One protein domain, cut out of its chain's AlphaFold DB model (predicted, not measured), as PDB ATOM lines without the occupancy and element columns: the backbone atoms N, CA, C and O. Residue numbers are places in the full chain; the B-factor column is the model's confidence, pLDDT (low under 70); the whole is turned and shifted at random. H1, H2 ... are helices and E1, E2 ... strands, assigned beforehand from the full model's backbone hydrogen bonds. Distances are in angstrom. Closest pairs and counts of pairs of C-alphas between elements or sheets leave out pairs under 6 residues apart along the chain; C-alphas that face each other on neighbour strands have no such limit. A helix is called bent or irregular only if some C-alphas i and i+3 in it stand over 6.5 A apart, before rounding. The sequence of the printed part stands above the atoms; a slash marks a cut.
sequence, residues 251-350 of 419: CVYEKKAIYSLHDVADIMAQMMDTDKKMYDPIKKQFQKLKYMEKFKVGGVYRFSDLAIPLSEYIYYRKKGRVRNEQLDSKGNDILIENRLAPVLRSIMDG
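This is residues 251 to 350 of the 419 residues of an uncharacterized protein of uncultured Clostridium sp (UniProt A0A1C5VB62). Helix H4 sits in the middle, with H5 crossing it on one side and H1 and H2, nearly at right angles, on the other. H3 and short strand E1 lie at the edge, and a wide loop joins H4 to H5. The printed part, 100 residues in the order H1, H2, H3, E1, H4, H5, is mostly helix and compact, radius of gyration of the C-alphas 12.9 A, spans 34 by 31 by 29 A.

H1 is residues 261 to 271, beginning at C-alpha 261 (235.819, 243.569, 201.127); H2 279 to 286; H3 290 to 295; E1 300 to 303; H4 307 to 316; H5 334 to 348, 20.2 A long, ending at C-alpha 348 (243.978, 230.549, 192.240). H5 is only just irregular: C-alphas 338 and 341 are 6.7 A apart.

H4, the hub, touches H5 at a steep tilt of 66 degrees, opposite ways; their closest C-alphas, Ala 307 and Ala 341, are 4.7 A apart. H2 touches H4 about perpendicular, at 79 degrees, closest C-alphas Ile 282 and Tyr 313. E1 pairs with no named strand. O i to N i+4 pairs are within hydrogen-bond range throughout H1, H2 and H4, 7 of 11 in H5, 0 of 2 in H3, where 3 of 3 O i to N i+3 pairs are.

The printed part has no cut; the link H4 to H5 is long. Residues 320 and 322 to 326 have pLDDT under 70.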
ATOM      1  N   CYS A 251     239.356 228.375 192.967       71.31
ATOM      2  CA  CYS A 251     238.129 229.154 193.068       71.31
ATOM      3  C   CYS A 251     237.845 229.835 191.727       71.31
ATOM      4  O   CYS A 251     238.721 230.492 191.172       71.31
ATOM      5  N   VAL A 252     236.621 229.714 191.214       76.06
ATOM      6  CA  VAL A 252     236.190 230.510 190.059       76.06
ATOM      7  C   VAL A 252     235.765 231.876 190.581       76.06
ATOM      8  O   VAL A 252     234.848 231.969 191.392       76.06
ATOM      9  N   TYR A 253     236.429 232.937 190.135       83.00
ATOM     10  CA  TYR A 253     236.084 234.308 190.502       83.00
ATOM     11  C   TYR A 253     236.114 235.220 189.275       83.00
ATOM     12  O   TYR A 253     236.824 234.976 188.299       83.00
ATOM     13  N   GLU A 254     235.310 236.278 189.320       85.31
ATOM     14  CA  GLU A 254     235.277 237.292 188.270       85.31
ATOM     15  C   GLU A 254     236.495 238.212 188.396       85.31
ATOM     16  O   GLU A 254     236.729 238.788 189.461       85.31
ATOM     17  N   LYS A 255     237.257 238.386 187.308       86.56
ATOM     18  CA  LYS A 255     238.392 239.316 187.290       86.56
ATOM     19  C   LYS A 255     237.888 240.763 187.263       86.56
ATOM     20  O   LYS A 255     237.336 241.209 186.261       86.56
ATOM     21  N   LYS A 256     238.108 241.503 188.352       91.06
ATOM     22  CA  LYS A 256     237.763 242.928 188.503       91.06
ATOM     23  C   LYS A 256     239.025 243.781 188.605       91.06
ATOM     24  O   LYS A 256     240.043 243.337 189.125       91.06
ATOM     25  N   ALA A 257     238.939 245.033 188.155       91.50
ATOM     26  CA  ALA A 257     240.018 246.007 188.348       91.50
ATOM     27  C   ALA A 257     240.177 246.411 189.825       91.50
ATOM     28  O   ALA A 257     241.276 246.720 190.278       91.50
ATOM     29  N   ILE A 258     239.064 246.433 190.567       94.69
ATOM     30  CA  ILE A 258     239.027 246.733 191.997       94.69
ATOM     31  C   ILE A 258     238.052 245.769 192.665       94.69
ATOM     32  O   ILE A 258     236.898 245.654 192.251       94.69
ATOM     33  N   TYR A 259     238.514 245.136 193.734       95.69
ATOM     34  CA  TYR A 259     237.738 244.277 194.611       95.69
ATOM     35  C   TYR A 259     237.398 245.004 195.908       95.69
ATOM     36  O   TYR A 259     238.213 245.734 196.481       95.69
ATOM     37  N   SER A 260     236.180 244.791 196.383       95.62
ATOM     38  CA  SER A 260     235.706 245.231 197.687       95.62
ATOM     39  C   SER A 260     235.977 244.175 198.762       95.62
ATOM     40  O   SER A 260     236.295 243.022 198.476       95.62
ATOM     41  N   LEU A 261     235.777 244.541 200.031       96.00
ATOM     42  CA  LEU A 261     235.819 243.569 201.127       96.00
ATOM     43  C   LEU A 261     234.732 242.484 201.012       96.00
ATOM     44  O   LEU A 261     234.927 241.384 201.520       96.00
ATOM     45  N   HIS A 262     233.601 242.787 200.365       95.31
ATOM     46  CA  HIS A 262     232.573 241.782 200.093       95.31
ATOM     47  C   HIS A 262     233.089 240.729 199.113       95.31
ATOM     48  O   HIS A 262     232.996 239.548 199.423       95.31
ATOM     49  N   ASP A 263     233.747 241.148 198.028       95.25
ATOM     50  CA  ASP A 263     234.342 240.213 197.063       95.25
ATOM     51  C   ASP A 263     235.372 239.291 197.738       95.25
ATOM     52  O   ASP A 263     235.338 238.076 197.561       95.25
ATOM     53  N   VAL A 264     236.250 239.853 198.583       95.50
ATOM     54  CA  VAL A 264     237.226 239.067 199.362       95.50
ATOM     55  C   VAL A 264     236.519 238.064 200.280       95.50
ATOM     56  O   VAL A 264     236.941 236.914 200.382       95.50
ATOM     57  N   ALA A 265     235.451 238.485 200.960       95.75
ATOM     58  CA  ALA A 265     234.708 237.626 201.873       95.75
ATOM     59  C   ALA A 265     233.994 236.478 201.156       95.75
ATOM     60  O   ALA A 265     234.034 235.348 201.645       95.75
ATOM     61  N   ASP A 266     233.386 236.754 200.006       93.75
ATOM     62  CA  ASP A 266     232.667 235.759 199.216       93.75
ATOM     63  C   ASP A 266     233.636 234.713 198.653       93.75
ATOM     64  O   ASP A 266     233.384 233.512 198.759       93.75
ATOM     65  N   ILE A 267     234.794 235.146 198.147       93.69
ATOM     66  CA  ILE A 267     235.843 234.238 197.661       93.69
ATOM     67  C   ILE A 267     236.426 233.420 198.816       93.69
ATOM     68  O   ILE A 267     236.594 232.209 198.691       93.69
ATOM     69  N   MET A 268     236.671 234.033 199.977       93.88
ATOM     70  CA  MET A 268     237.168 233.300 201.141       93.88
ATOM     71  C   MET A 268     236.165 232.244 201.629       93.88
ATOM     72  O   MET A 268     236.571 231.154 202.030       93.88
ATOM     73  N   ALA A 269     234.864 232.544 201.592       92.19
ATOM     74  CA  ALA A 269     233.813 231.588 201.936       92.19
ATOM     75  C   ALA A 269     233.803 230.391 200.970       92.19
ATOM     76  O   ALA A 269     233.752 229.246 201.422       92.19
ATOM     77  N   GLN A 270     233.958 230.648 199.666       91.56
ATOM     78  CA  GLN A 270     234.094 229.605 198.642       91.56
ATOM     79  C   GLN A 270     235.349 228.750 198.860       91.56
ATOM     80  O   GLN A 270     235.264 227.523 198.891       91.56
ATOM     81  N   MET A 271     236.505 229.380 199.092       91.12
ATOM     82  CA  MET A 271     237.759 228.674 199.367       91.12
ATOM     83  C   MET A 271     237.686 227.830 200.644       91.12
ATOM     84  O   MET A 271     238.338 226.799 200.740       91.12
ATOM     85  N   MET A 272     236.919 228.249 201.648       89.81
ATOM     86  CA  MET A 272     236.725 227.479 202.880       89.81
ATOM     87  C   MET A 272     235.619 226.431 202.793       89.81
ATOM     88  O   MET A 272     235.449 225.687 203.758       89.81
ATOM     89  N   ASP A 273     234.868 226.393 201.691       89.25
ATOM     90  CA  ASP A 273     233.678 225.558 201.543       89.25
ATOM     91  C   ASP A 273     232.680 225.764 202.694       89.25
ATOM     92  O   ASP A 273     232.281 224.824 203.383       89.25
ATOM     93  N   THR A 274     232.339 227.026 202.983       87.06
ATOM     94  CA  THR A 274     231.476 227.370 204.118       87.06
ATOM     95  C   THR A 274     230.364 228.349 203.758       87.06
ATOM     96  O   THR A 274     230.601 229.368 203.120       87.06
ATOM     97  N   ASP A 275     229.166 228.097 204.292       82.50
ATOM     98  CA  ASP A 275     228.022 229.021 204.215       82.50
ATOM     99  C   ASP A 275     228.120 230.179 205.228       82.50
ATOM    100  O   ASP A 275     227.247 231.049 205.314       82.50
ATOM    101  N   LYS A 276     229.164 230.188 206.069       86.88
ATOM    102  CA  LYS A 276     229.356 231.228 207.082       86.88
ATOM    103  C   LYS A 276     229.750 232.546 206.425       86.88
ATOM    104  O   LYS A 276     230.673 232.612 205.620       86.88
ATOM    105  N   LYS A 277     229.117 233.633 206.871       89.81
ATOM    106  CA  LYS A 277     229.479 234.994 206.451       89.81
ATOM    107  C   LYS A 277     230.898 235.337 206.912       89.81
ATOM    108  O   LYS A 277     231.151 235.465 208.109       89.81
ATOM    109  N   MET A 278     231.800 235.539 205.955       93.69
ATOM    110  CA  MET A 278     233.214 235.837 206.219       93.69
ATOM    111  C   MET A 278     233.524 237.333 206.358       93.69
ATOM    112  O   MET A 278     234.585 237.692 206.865       93.69
ATOM    113  N   TYR A 279     232.587 238.211 205.991       95.62
ATOM    114  CA  TYR A 279     232.797 239.662 205.977       95.62
ATOM    115  C   TYR A 279     233.224 240.231 207.340       95.62
ATOM    116  O   TYR A 279     234.278 240.856 207.445       95.62
ATOM    117  N   ASP A 280     232.444 239.993 208.402       94.25
ATOM    118  CA  ASP A 280     232.737 240.543 209.732       94.25
ATOM    119  C   ASP A 280     234.033 239.988 210.349       94.25
ATOM    120  O   ASP A 280     234.809 240.784 210.891       94.25
ATOM    121  N   PRO A 281     234.323 238.669 210.277       93.88
ATOM    122  CA  PRO A 281     235.616 238.131 210.689       93.88
ATOM    123  C   PRO A 281     236.804 238.794 209.989       93.88
ATOM    124  O   PRO A 281     237.751 239.201 210.665       93.88
ATOM    125  N   ILE A 282     236.748 238.936 208.661       94.75
ATOM    126  CA  ILE A 282     237.835 239.534 207.877       94.75
ATOM    127  C   ILE A 282     237.975 241.018 208.228       94.75
ATOM    128  O   ILE A 282     239.069 241.474 208.553       94.75
ATOM    129  N   LYS A 283     236.866 241.765 208.273       94.75
ATOM    130  CA  LYS A 283     236.857 243.185 208.646       94.75
ATOM    131  C   LYS A 283     237.488 243.422 210.017       94.75
ATOM    132  O   LYS A 283     238.350 244.286 210.151       94.75
ATOM    133  N   LYS A 284     237.088 242.644 211.031       92.12
ATOM    134  CA  LYS A 284     237.642 242.737 212.392       92.12
ATOM    135  C   LYS A 284     239.127 242.397 212.437       92.12
ATOM    136  O   LYS A 284     239.832 242.927 213.291       92.12
ATOM    137  N   GLN A 285     239.595 241.502 211.570       90.06
ATOM    138  CA  GLN A 285     241.014 241.194 211.456       90.06
ATOM    139  C   GLN A 285     241.771 242.368 210.826       90.06
ATOM    140  O   GLN A 285     242.739 242.842 211.411       90.06
ATOM    141  N   PHE A 286     241.295 242.896 209.697       91.81
ATOM    142  CA  PHE A 286     241.952 243.994 208.979       91.81
ATOM    143  C   PHE A 286     241.987 245.294 209.783       91.81
ATOM    144  O   PHE A 286     242.990 245.991 209.759       91.81
ATOM    145  N   GLN A 287     240.952 245.594 210.573       89.62
ATOM    146  CA  GLN A 287     240.935 246.757 211.475       89.62
ATOM    147  C   GLN A 287     242.034 246.727 212.546       89.62
ATOM    148  O   GLN A 287     242.337 247.752 213.150       89.62
ATOM    149  N   LYS A 288     242.611 245.555 212.825       85.69
ATOM    150  CA  LYS A 288     243.707 245.415 213.786       85.69
ATOM    151  C   LYS A 288     245.080 245.632 213.146       85.69
ATOM    152  O   LYS A 288     246.061 245.730 213.880       85.69
ATOM    153  N   LEU A 289     245.166 245.661 211.819       82.81
ATOM    154  CA  LEU A 289     246.413 245.646 211.062       82.81
ATOM    155  C   LEU A 289     246.665 247.042 210.488       82.81
ATOM    156  O   LEU A 289     245.951 247.479 209.591       82.81
ATOM    157  N   LYS A 290     247.689 247.744 211.000       79.88
ATOM    158  CA  LYS A 290     248.027 249.114 210.563       79.88
ATOM    159  C   LYS A 290     248.260 249.190 209.051       79.88
ATOM    160  O   LYS A 290     247.743 250.089 208.401       79.88
ATOM    161  N   TYR A 291     248.978 248.211 208.504       81.94
ATOM    162  CA  TYR A 291     249.232 248.069 207.071       81.94
ATOM    163  C   TYR A 291     247.944 248.066 206.231       81.94
ATOM    164  O   TYR A 291     247.883 248.728 205.196       81.94
ATOM    165  N   MET A 292     246.876 247.409 206.697       87.81
ATOM    166  CA  MET A 292     245.635 247.290 205.924       87.81
ATOM    167  C   MET A 292     244.883 248.617 205.769       87.81
ATOM    168  O   MET A 292     244.049 248.744 204.872       87.81
ATOM    169  N   GLU A 293     245.183 249.631 206.589       86.31
ATOM    170  CA  GLU A 293     244.576 250.960 206.459       86.31
ATOM    171  C   GLU A 293     244.911 251.628 205.119       86.31
ATOM    172  O   GLU A 293     244.072 252.360 204.596       86.31
ATOM    173  N   LYS A 294     246.058 251.315 204.494       87.12
ATOM    174  CA  LYS A 294     246.432 251.879 203.182       87.12
ATOM    175  C   LYS A 294     245.436 251.525 202.068       87.12
ATOM    176  O   LYS A 294     245.323 252.244 201.081       87.12
ATOM    177  N   PHE A 295     244.705 250.417 202.224       90.44
ATOM    178  CA  PHE A 295     243.706 249.958 201.258       90.44
ATOM    179  C   PHE A 295     242.324 250.587 201.479       90.44
ATOM    180  O   PHE A 295     241.396 250.307 200.718       90.44
ATOM    181  N   LYS A 296     242.130 251.423 202.510       91.56
ATOM    182  CA  LYS A 296     240.868 252.143 202.711       91.56
ATOM    183  C   LYS A 296     240.846 253.443 201.922       91.56
ATOM    184  O   LYS A 296     241.589 254.375 202.205       91.56
ATOM    185  N   VAL A 297     239.880 253.554 201.017       89.19
ATOM    186  CA  VAL A 297     239.572 254.794 200.300       89.19
ATOM    187  C   VAL A 297     238.157 255.218 200.673       89.19
ATOM    188  O   VAL A 297     237.198 254.486 200.426       89.19
ATOM    189  N   GLY A 298     238.018 256.382 201.314       85.88
ATOM    190  CA  GLY A 298     236.716 256.873 201.784       85.88
ATOM    191  C   GLY A 298     236.055 255.958 202.827       85.88
ATOM    192  O   GLY A 298     234.840 255.793 202.819       85.88
ATOM    193  N   GLY A 299     236.850 255.305 203.684       87.44
ATOM    194  CA  GLY A 299     236.359 254.394 204.730       87.44
ATOM    195  C   GLY A 299     236.010 252.978 204.256       87.44
ATOM    196  O   GLY A 299     235.637 252.137 205.076       87.44
ATOM    197  N   VAL A 300     236.167 252.685 202.962       91.06
ATOM    198  CA  VAL A 300     235.874 251.376 202.364       91.06
ATOM    199  C   VAL A 300     237.158 250.754 201.831       91.06
ATOM    200  O   VAL A 300     237.935 251.419 201.149       91.06
ATOM    201  N   TYR A 301     237.378 249.473 202.126       94.94
ATOM    202  CA  TYR A 301     238.517 248.733 201.588       94.94
ATOM    203  C   TYR A 301     238.373 248.509 200.080       94.94
ATOM    204  O   TYR A 301     237.313 248.078 199.612       94.94
ATOM    205  N   ARG A 302     239.452 248.778 199.346       95.19
ATOM    206  CA  ARG A 302     239.580 248.582 197.903       95.19
ATOM    207  C   ARG A 302     240.913 247.907 197.603       95.19
ATOM    208  O   ARG A 302     241.961 248.420 197.985       95.19
ATOM    209  N   PHE A 303     240.862 246.782 196.904       94.19
ATOM    210  CA  PHE A 303     242.035 245.973 196.577       94.19
ATOM    211  C   PHE A 303     242.170 245.833 195.063       94.19
ATOM    212  O   PHE A 303     241.191 245.532 194.385       94.19
ATOM    213  N   SER A 304     243.370 246.036 194.525       91.44
ATOM    214  CA  SER A 304     243.677 245.767 193.110       91.44
ATOM    215  C   SER A 304     244.044 244.305 192.851       91.44
ATOM    216  O   SER A 304     244.003 243.847 191.716       91.44
ATOM    217  N   ASP A 305     244.407 243.576 193.903       89.81
ATOM    218  CA  ASP A 305     244.780 242.169 193.868       89.81
ATOM    219  C   ASP A 305     244.098 241.447 195.032       89.81
ATOM    220  O   ASP A 305     244.187 241.894 196.177       89.81
ATOM    221  N   LEU A 306     243.403 240.349 194.736       92.44
ATOM    222  CA  LEU A 306     242.722 239.518 195.731       92.44
ATOM    223  C   LEU A 306     243.691 238.689 196.570       92.44
ATOM    224  O   LEU A 306     243.381 238.373 197.719       92.44
ATOM    225  N   ALA A 307     244.851 238.332 196.020       91.75
ATOM    226  CA  ALA A 307     245.765 237.417 196.684       91.75
ATOM    227  C   ALA A 307     246.348 238.012 197.973       91.75
ATOM    228  O   ALA A 307     246.512 237.287 198.956       91.75
ATOM    229  N   ILE A 308     246.584 239.328 198.004       92.81
ATOM    230  CA  ILE A 308     247.045 240.059 199.192       92.81
ATOM    231  C   ILE A 308     246.047 239.941 200.361       92.81
ATOM    232  O   ILE A 308     246.397 239.325 201.371       92.81
ATOM    233  N   PRO A 309     244.801 240.455 200.276       94.00
ATOM    234  CA  PRO A 309     243.873 240.406 201.404       94.00
ATOM    235  C   PRO A 309     243.485 238.974 201.801       94.00
ATOM    236  O   PRO A 309     243.270 238.704 202.984       94.00
ATOM    237  N   LEU A 310     243.416 238.037 200.849       94.50
ATOM    238  CA  LEU A 310     243.166 236.630 201.164       94.50
ATOM    239  C   LEU A 310     244.332 236.019 201.953       94.50
ATOM    240  O   LEU A 310     244.096 235.399 202.992       94.50
ATOM    241  N   SER A 311     245.577 236.233 201.516       92.69
ATOM    242  CA  SER A 311     246.770 235.723 202.207       92.69
ATOM    243  C   SER A 311     246.903 236.294 203.614       92.69
ATOM    244  O   SER A 311     247.134 235.537 204.556       92.69
ATOM    245  N   GLU A 312     246.661 237.598 203.769       91.69
ATOM    246  CA  GLU A 312     246.634 238.288 205.063       91.69
ATOM    247  C   GLU A 312     245.688 237.579 206.042       91.69
ATOM    248  O   GLU A 312     246.057 237.194 207.156       91.69
ATOM    249  N   TYR A 313     244.442 237.362 205.613       92.38
ATOM    250  CA  TYR A 313     243.442 236.725 206.455       92.38
ATOM    251  C   TYR A 313     243.784 235.258 206.739       92.38
ATOM    252  O   TYR A 313     243.678 234.816 207.886       92.38
ATOM    253  N   ILE A 314     244.213 234.499 205.726       91.31
ATOM    254  CA  ILE A 314     244.599 233.087 205.859       91.31
ATOM    255  C   ILE A 314     245.729 232.911 206.873       91.31
ATOM    256  O   ILE A 314     245.669 231.982 207.690       91.31
ATOM    257  N   TYR A 315     246.726 233.793 206.831       88.56
ATOM    258  CA  TYR A 315     247.881 233.745 207.711       88.56
ATOM    259  C   TYR A 315     247.495 234.132 209.141       88.56
ATOM    260  O   TYR A 315     247.624 233.324 210.066       88.56
ATOM    261  N   TYR A 316     246.930 235.328 209.332       86.75
ATOM    262  CA  TYR A 316     246.718 235.895 210.664       86.75
ATOM    263  C   TYR A 316     245.475 235.390 211.405       86.75
ATOM    264  O   TYR A 316     245.350 235.622 212.609       86.75
ATOM    265  N   ARG A 317     244.561 234.661 210.748       85.19
ATOM    266  CA  ARG A 317     243.442 233.998 211.450       85.19
ATOM    267  C   ARG A 317     243.896 232.849 212.359       85.19
ATOM    268  O   ARG A 317     243.127 232.409 213.213       85.19
ATOM    269  N   LYS A 318     245.103 232.308 212.156       82.88
ATOM    270  CA  LYS A 318     245.625 231.174 212.932       82.88
ATOM    271  C   LYS A 318     246.095 231.635 214.314       82.88
ATOM    272  O   LYS A 318     246.747 232.666 214.456       82.88
ATOM    273  N   LYS A 319     245.784 230.849 215.350       71.19
ATOM    274  CA  LYS A 319     246.172 231.149 216.738       71.19
ATOM    275  C   LYS A 319     247.700 231.153 216.886       71.19
ATOM    276  O   LYS A 319     248.364 230.269 216.357       71.19
ATOM    277  N   GLY A 320     248.230 232.115 217.644       64.25
ATOM    278  CA  GLY A 320     249.661 232.203 217.964       64.25
ATOM    279  C   GLY A 320     250.523 232.865 216.887       64.25
ATOM    280  O   GLY A 320     251.740 232.882 217.024       64.25
ATOM    281  N   ARG A 321     249.921 233.418 215.825       71.31
ATOM    282  CA  ARG A 321     250.654 234.240 214.860       71.31
ATOM    283  C   ARG A 321     250.914 235.622 215.439       71.31
ATOM    284  O   ARG A 321     249.985 236.337 215.817       71.31
ATOM    285  N   VAL A 322     252.192 235.962 215.490       61.12
ATOM    286  CA  VAL A 322     252.680 237.305 215.783       61.12
ATOM    287  C   VAL A 322     252.469 238.158 214.543       61.12
ATOM    288  O   VAL A 322     252.681 237.676 213.433       61.12
ATOM    289  N   ARG A 323     252.025 239.400 214.728       64.69
ATOM    290  CA  ARG A 323     251.934 240.363 213.628       64.69
ATOM    291  C   ARG A 323     253.343 240.642 213.135       64.69
ATOM    292  O   ARG A 323     254.176 241.065 213.930       64.69
ATOM    293  N   ASN A 324     253.605 240.362 211.867       59.59
ATOM    294  CA  ASN A 324     254.887 240.683 211.281       59.59
ATOM    295  C   ASN A 324     254.936 242.203 211.098       59.59
ATOM    296  O   ASN A 324     254.215 242.761 210.278       59.59
ATOM    297  N   GLU A 325     255.725 242.892 211.919       55.41
ATOM    298  CA  GLU A 325     255.940 244.337 211.773       55.41
ATOM    299  C   GLU A 325     257.075 244.652 210.786       55.41
ATOM    300  O   GLU A 325     257.426 245.818 210.617       55.41
ATOM    301  N   GLN A 326     257.632 243.638 210.105       64.31
ATOM    302  CA  GLN A 326     258.565 243.831 208.995       64.31
ATOM    303  C   GLN A 326     257.819 244.372 207.776       64.31
ATOM    304  O   GLN A 326     257.453 243.645 206.849       64.31
ATOM    305  N   LEU A 327     257.566 245.674 207.834       72.75
ATOM    306  CA  LEU A 327     257.023 246.445 206.741       72.75
ATOM    307  C   LEU A 327     258.166 246.923 205.839       72.75
ATOM    308  O   LEU A 327     259.201 247.374 206.332       72.75
ATOM    309  N   ASP A 328     257.984 246.844 204.524       73.69
ATOM    310  CA  ASP A 328     258.906 247.459 203.571       73.69
ATOM    311  C   ASP A 328     258.867 249.001 203.662       73.69
ATOM    312  O   ASP A 328     258.085 249.601 204.405       73.69
ATOM    313  N   SER A 329     259.693 249.680 202.861       73.50
ATOM    314  CA  SER A 329     259.743 251.152 202.814       73.50
ATOM    315  C   SER A 329     258.432 251.820 202.373       73.50
ATOM    316  O   SER A 329     258.258 253.023 202.562       73.50
ATOM    317  N   LYS A 330     257.498 251.056 201.798       75.06
ATOM    318  CA  LYS A 330     256.153 251.491 201.402       75.06
ATOM    319  C   LYS A 330     255.097 251.115 202.448       75.06
ATOM    320  O   LYS A 330     253.916 251.403 202.253       75.06
ATOM    321  N   GLY A 331     255.519 250.521 203.564       75.69
ATOM    322  CA  GLY A 331     254.669 250.100 204.661       75.69
ATOM    323  C   GLY A 331     254.042 248.722 204.463       75.69
ATOM    324  O   GLY A 331     253.047 248.461 205.127       75.69
ATOM    325  N   ASN A 332     254.566 247.872 203.574       80.88
ATOM    326  CA  ASN A 332     253.966 246.593 203.186       80.88
ATOM    327  C   ASN A 332     254.482 245.393 203.968       80.88
ATOM    328  O   ASN A 332     255.690 245.254 204.107       80.88
ATOM    329  N   ASP A 333     253.603 244.478 204.387       85.38
ATOM    330  CA  ASP A 333     254.041 243.208 204.984       85.38
ATOM    331  C   ASP A 333     254.747 242.337 203.932       85.38
ATOM    332  O   ASP A 333     254.112 241.779 203.032       85.38
ATOM    333  N   ILE A 334     256.073 242.230 204.059       83.12
ATOM    334  CA  ILE A 334     256.956 241.544 203.104       83.12
ATOM    335  C   ILE A 334     256.574 240.067 202.960       83.12
ATOM    336  O   ILE A 334     256.552 239.530 201.853       83.12
ATOM    337  N   LEU A 335     256.221 239.396 204.063       85.88
ATOM    338  CA  LEU A 335     255.832 237.983 204.028       85.88
ATOM    339  C   LEU A 335     254.564 237.788 203.188       85.88
ATOM    340  O   LEU A 335     254.446 236.818 202.436       85.88
ATOM    341  N   ILE A 336     253.610 238.705 203.327       88.75
ATOM    342  CA  ILE A 336     252.335 238.631 202.623       88.75
ATOM    343  C   ILE A 336     252.521 238.997 201.155       88.75
ATOM    344  O   ILE A 336     252.155 238.194 200.299       88.75
ATOM    345  N   GLU A 337     253.101 240.160 200.853       87.25
ATOM    346  CA  GLU A 337     253.193 240.666 199.479       87.25
ATOM    347  C   GLU A 337     254.194 239.892 198.612       87.25
ATOM    348  O   GLU A 337     253.892 239.647 197.444       87.25
ATOM    349  N   ASN A 338     255.330 239.451 199.163       85.88
ATOM    350  CA  ASN A 338     256.396 238.832 198.365       85.88
ATOM    351  C   ASN A 338     256.386 237.300 198.399       85.88
ATOM    352  O   ASN A 338     256.987 236.673 197.530       85.88
ATOM    353  N   ARG A 339     255.718 236.669 199.379       86.12
ATOM    354  CA  ARG A 339     255.774 235.202 199.549       86.12
ATOM    355  C   ARG A 339     254.416 234.531 199.477       86.12
ATOM    356  O   ARG A 339     254.216 233.654 198.640       86.12
ATOM    357  N   LEU A 340     253.472 234.922 200.334       89.31
ATOM    358  CA  LEU A 340     252.175 234.240 200.395       89.31
ATOM    359  C   LEU A 340     251.250 234.626 199.238       89.31
ATOM    360  O   LEU A 340     250.699 233.738 198.589       89.31
ATOM    361  N   ALA A 341     251.089 235.923 198.968       90.06
ATOM    362  CA  ALA A 341     250.178 236.409 197.937       90.06
ATOM    363  C   ALA A 341     250.582 235.968 196.524       90.06
ATOM    364  O   ALA A 341     249.703 235.498 195.803       90.06
ATOM    365  N   PRO A 342     251.865 236.020 196.115       87.44
ATOM    366  CA  PRO A 342     252.264 235.532 194.802       87.44
ATOM    367  C   PRO A 342     251.890 234.061 194.613       87.44
ATOM    368  O   PRO A 342     251.292 233.706 193.600       87.44
ATOM    369  N   VAL A 343     252.166 233.211 195.610       86.56
ATOM    370  CA  VAL A 343     251.875 231.777 195.488       86.56
ATOM    371  C   VAL A 343     250.372 231.537 195.501       86.56
ATOM    372  O   VAL A 343     249.866 230.786 194.673       86.56
ATOM    373  N   LEU A 344     249.630 232.208 196.387       88.50
ATOM    374  CA  LEU A 344     248.177 232.088 196.410       88.50
ATOM    375  C   LEU A 344     247.561 232.482 195.062       88.50
ATOM    376  O   LEU A 344     246.674 231.780 194.581       88.50
ATOM    377  N   ARG A 345     248.059 233.554 194.433       87.12
ATOM    378  CA  ARG A 345     247.625 233.988 193.101       87.12
ATOM    379  C   ARG A 345     247.834 232.888 192.061       87.12
ATOM    380  O   ARG A 345     246.891 232.542 191.358       87.12
ATOM    381  N   SER A 346     249.027 232.292 192.013       82.06
ATOM    382  CA  SER A 346     249.328 231.191 191.091       82.06
ATOM    383  C   SER A 346     248.394 229.998 191.266       82.06
ATOM    384  O   SER A 346     247.925 229.433 190.278       82.06
ATOM    385  N   ILE A 347     248.082 229.634 192.510       81.38
ATOM    386  CA  ILE A 347     247.189 228.506 192.792       81.38
ATOM    387  C   ILE A 347     245.745 228.842 192.402       81.38
ATOM    388  O   ILE A 347     245.050 228.008 191.821       81.38
ATOM    389  N   MET A 348     245.293 230.068 192.677       83.56
ATOM    390  CA  MET A 348     243.978 230.549 192.240       83.56
ATOM    391  C   MET A 348     243.840 230.530 190.710       83.56
ATOM    392  O   MET A 348     242.748 230.280 190.204       83.56
ATOM    393  N   ASP A 349     244.945 230.718 189.986       79.50
ATOM    394  CA  ASP A 349     245.024 230.611 188.525       79.50
ATOM    395  C   ASP A 349     245.300 229.173 188.022       79.50
ATOM    396  O   ASP A 349     245.427 228.944 186.817       79.50
ATOM    397  N   GLY A 350     245.341 228.183 188.920       76.12
ATOM    398  CA  GLY A 350     245.428 226.755 188.598       76.12
ATOM    399  C   GLY A 350     246.837 226.209 188.348       76.12
ATOM    400  O   GLY A 350     246.947 225.098 187.832       76.12
TER     401      GLY A 350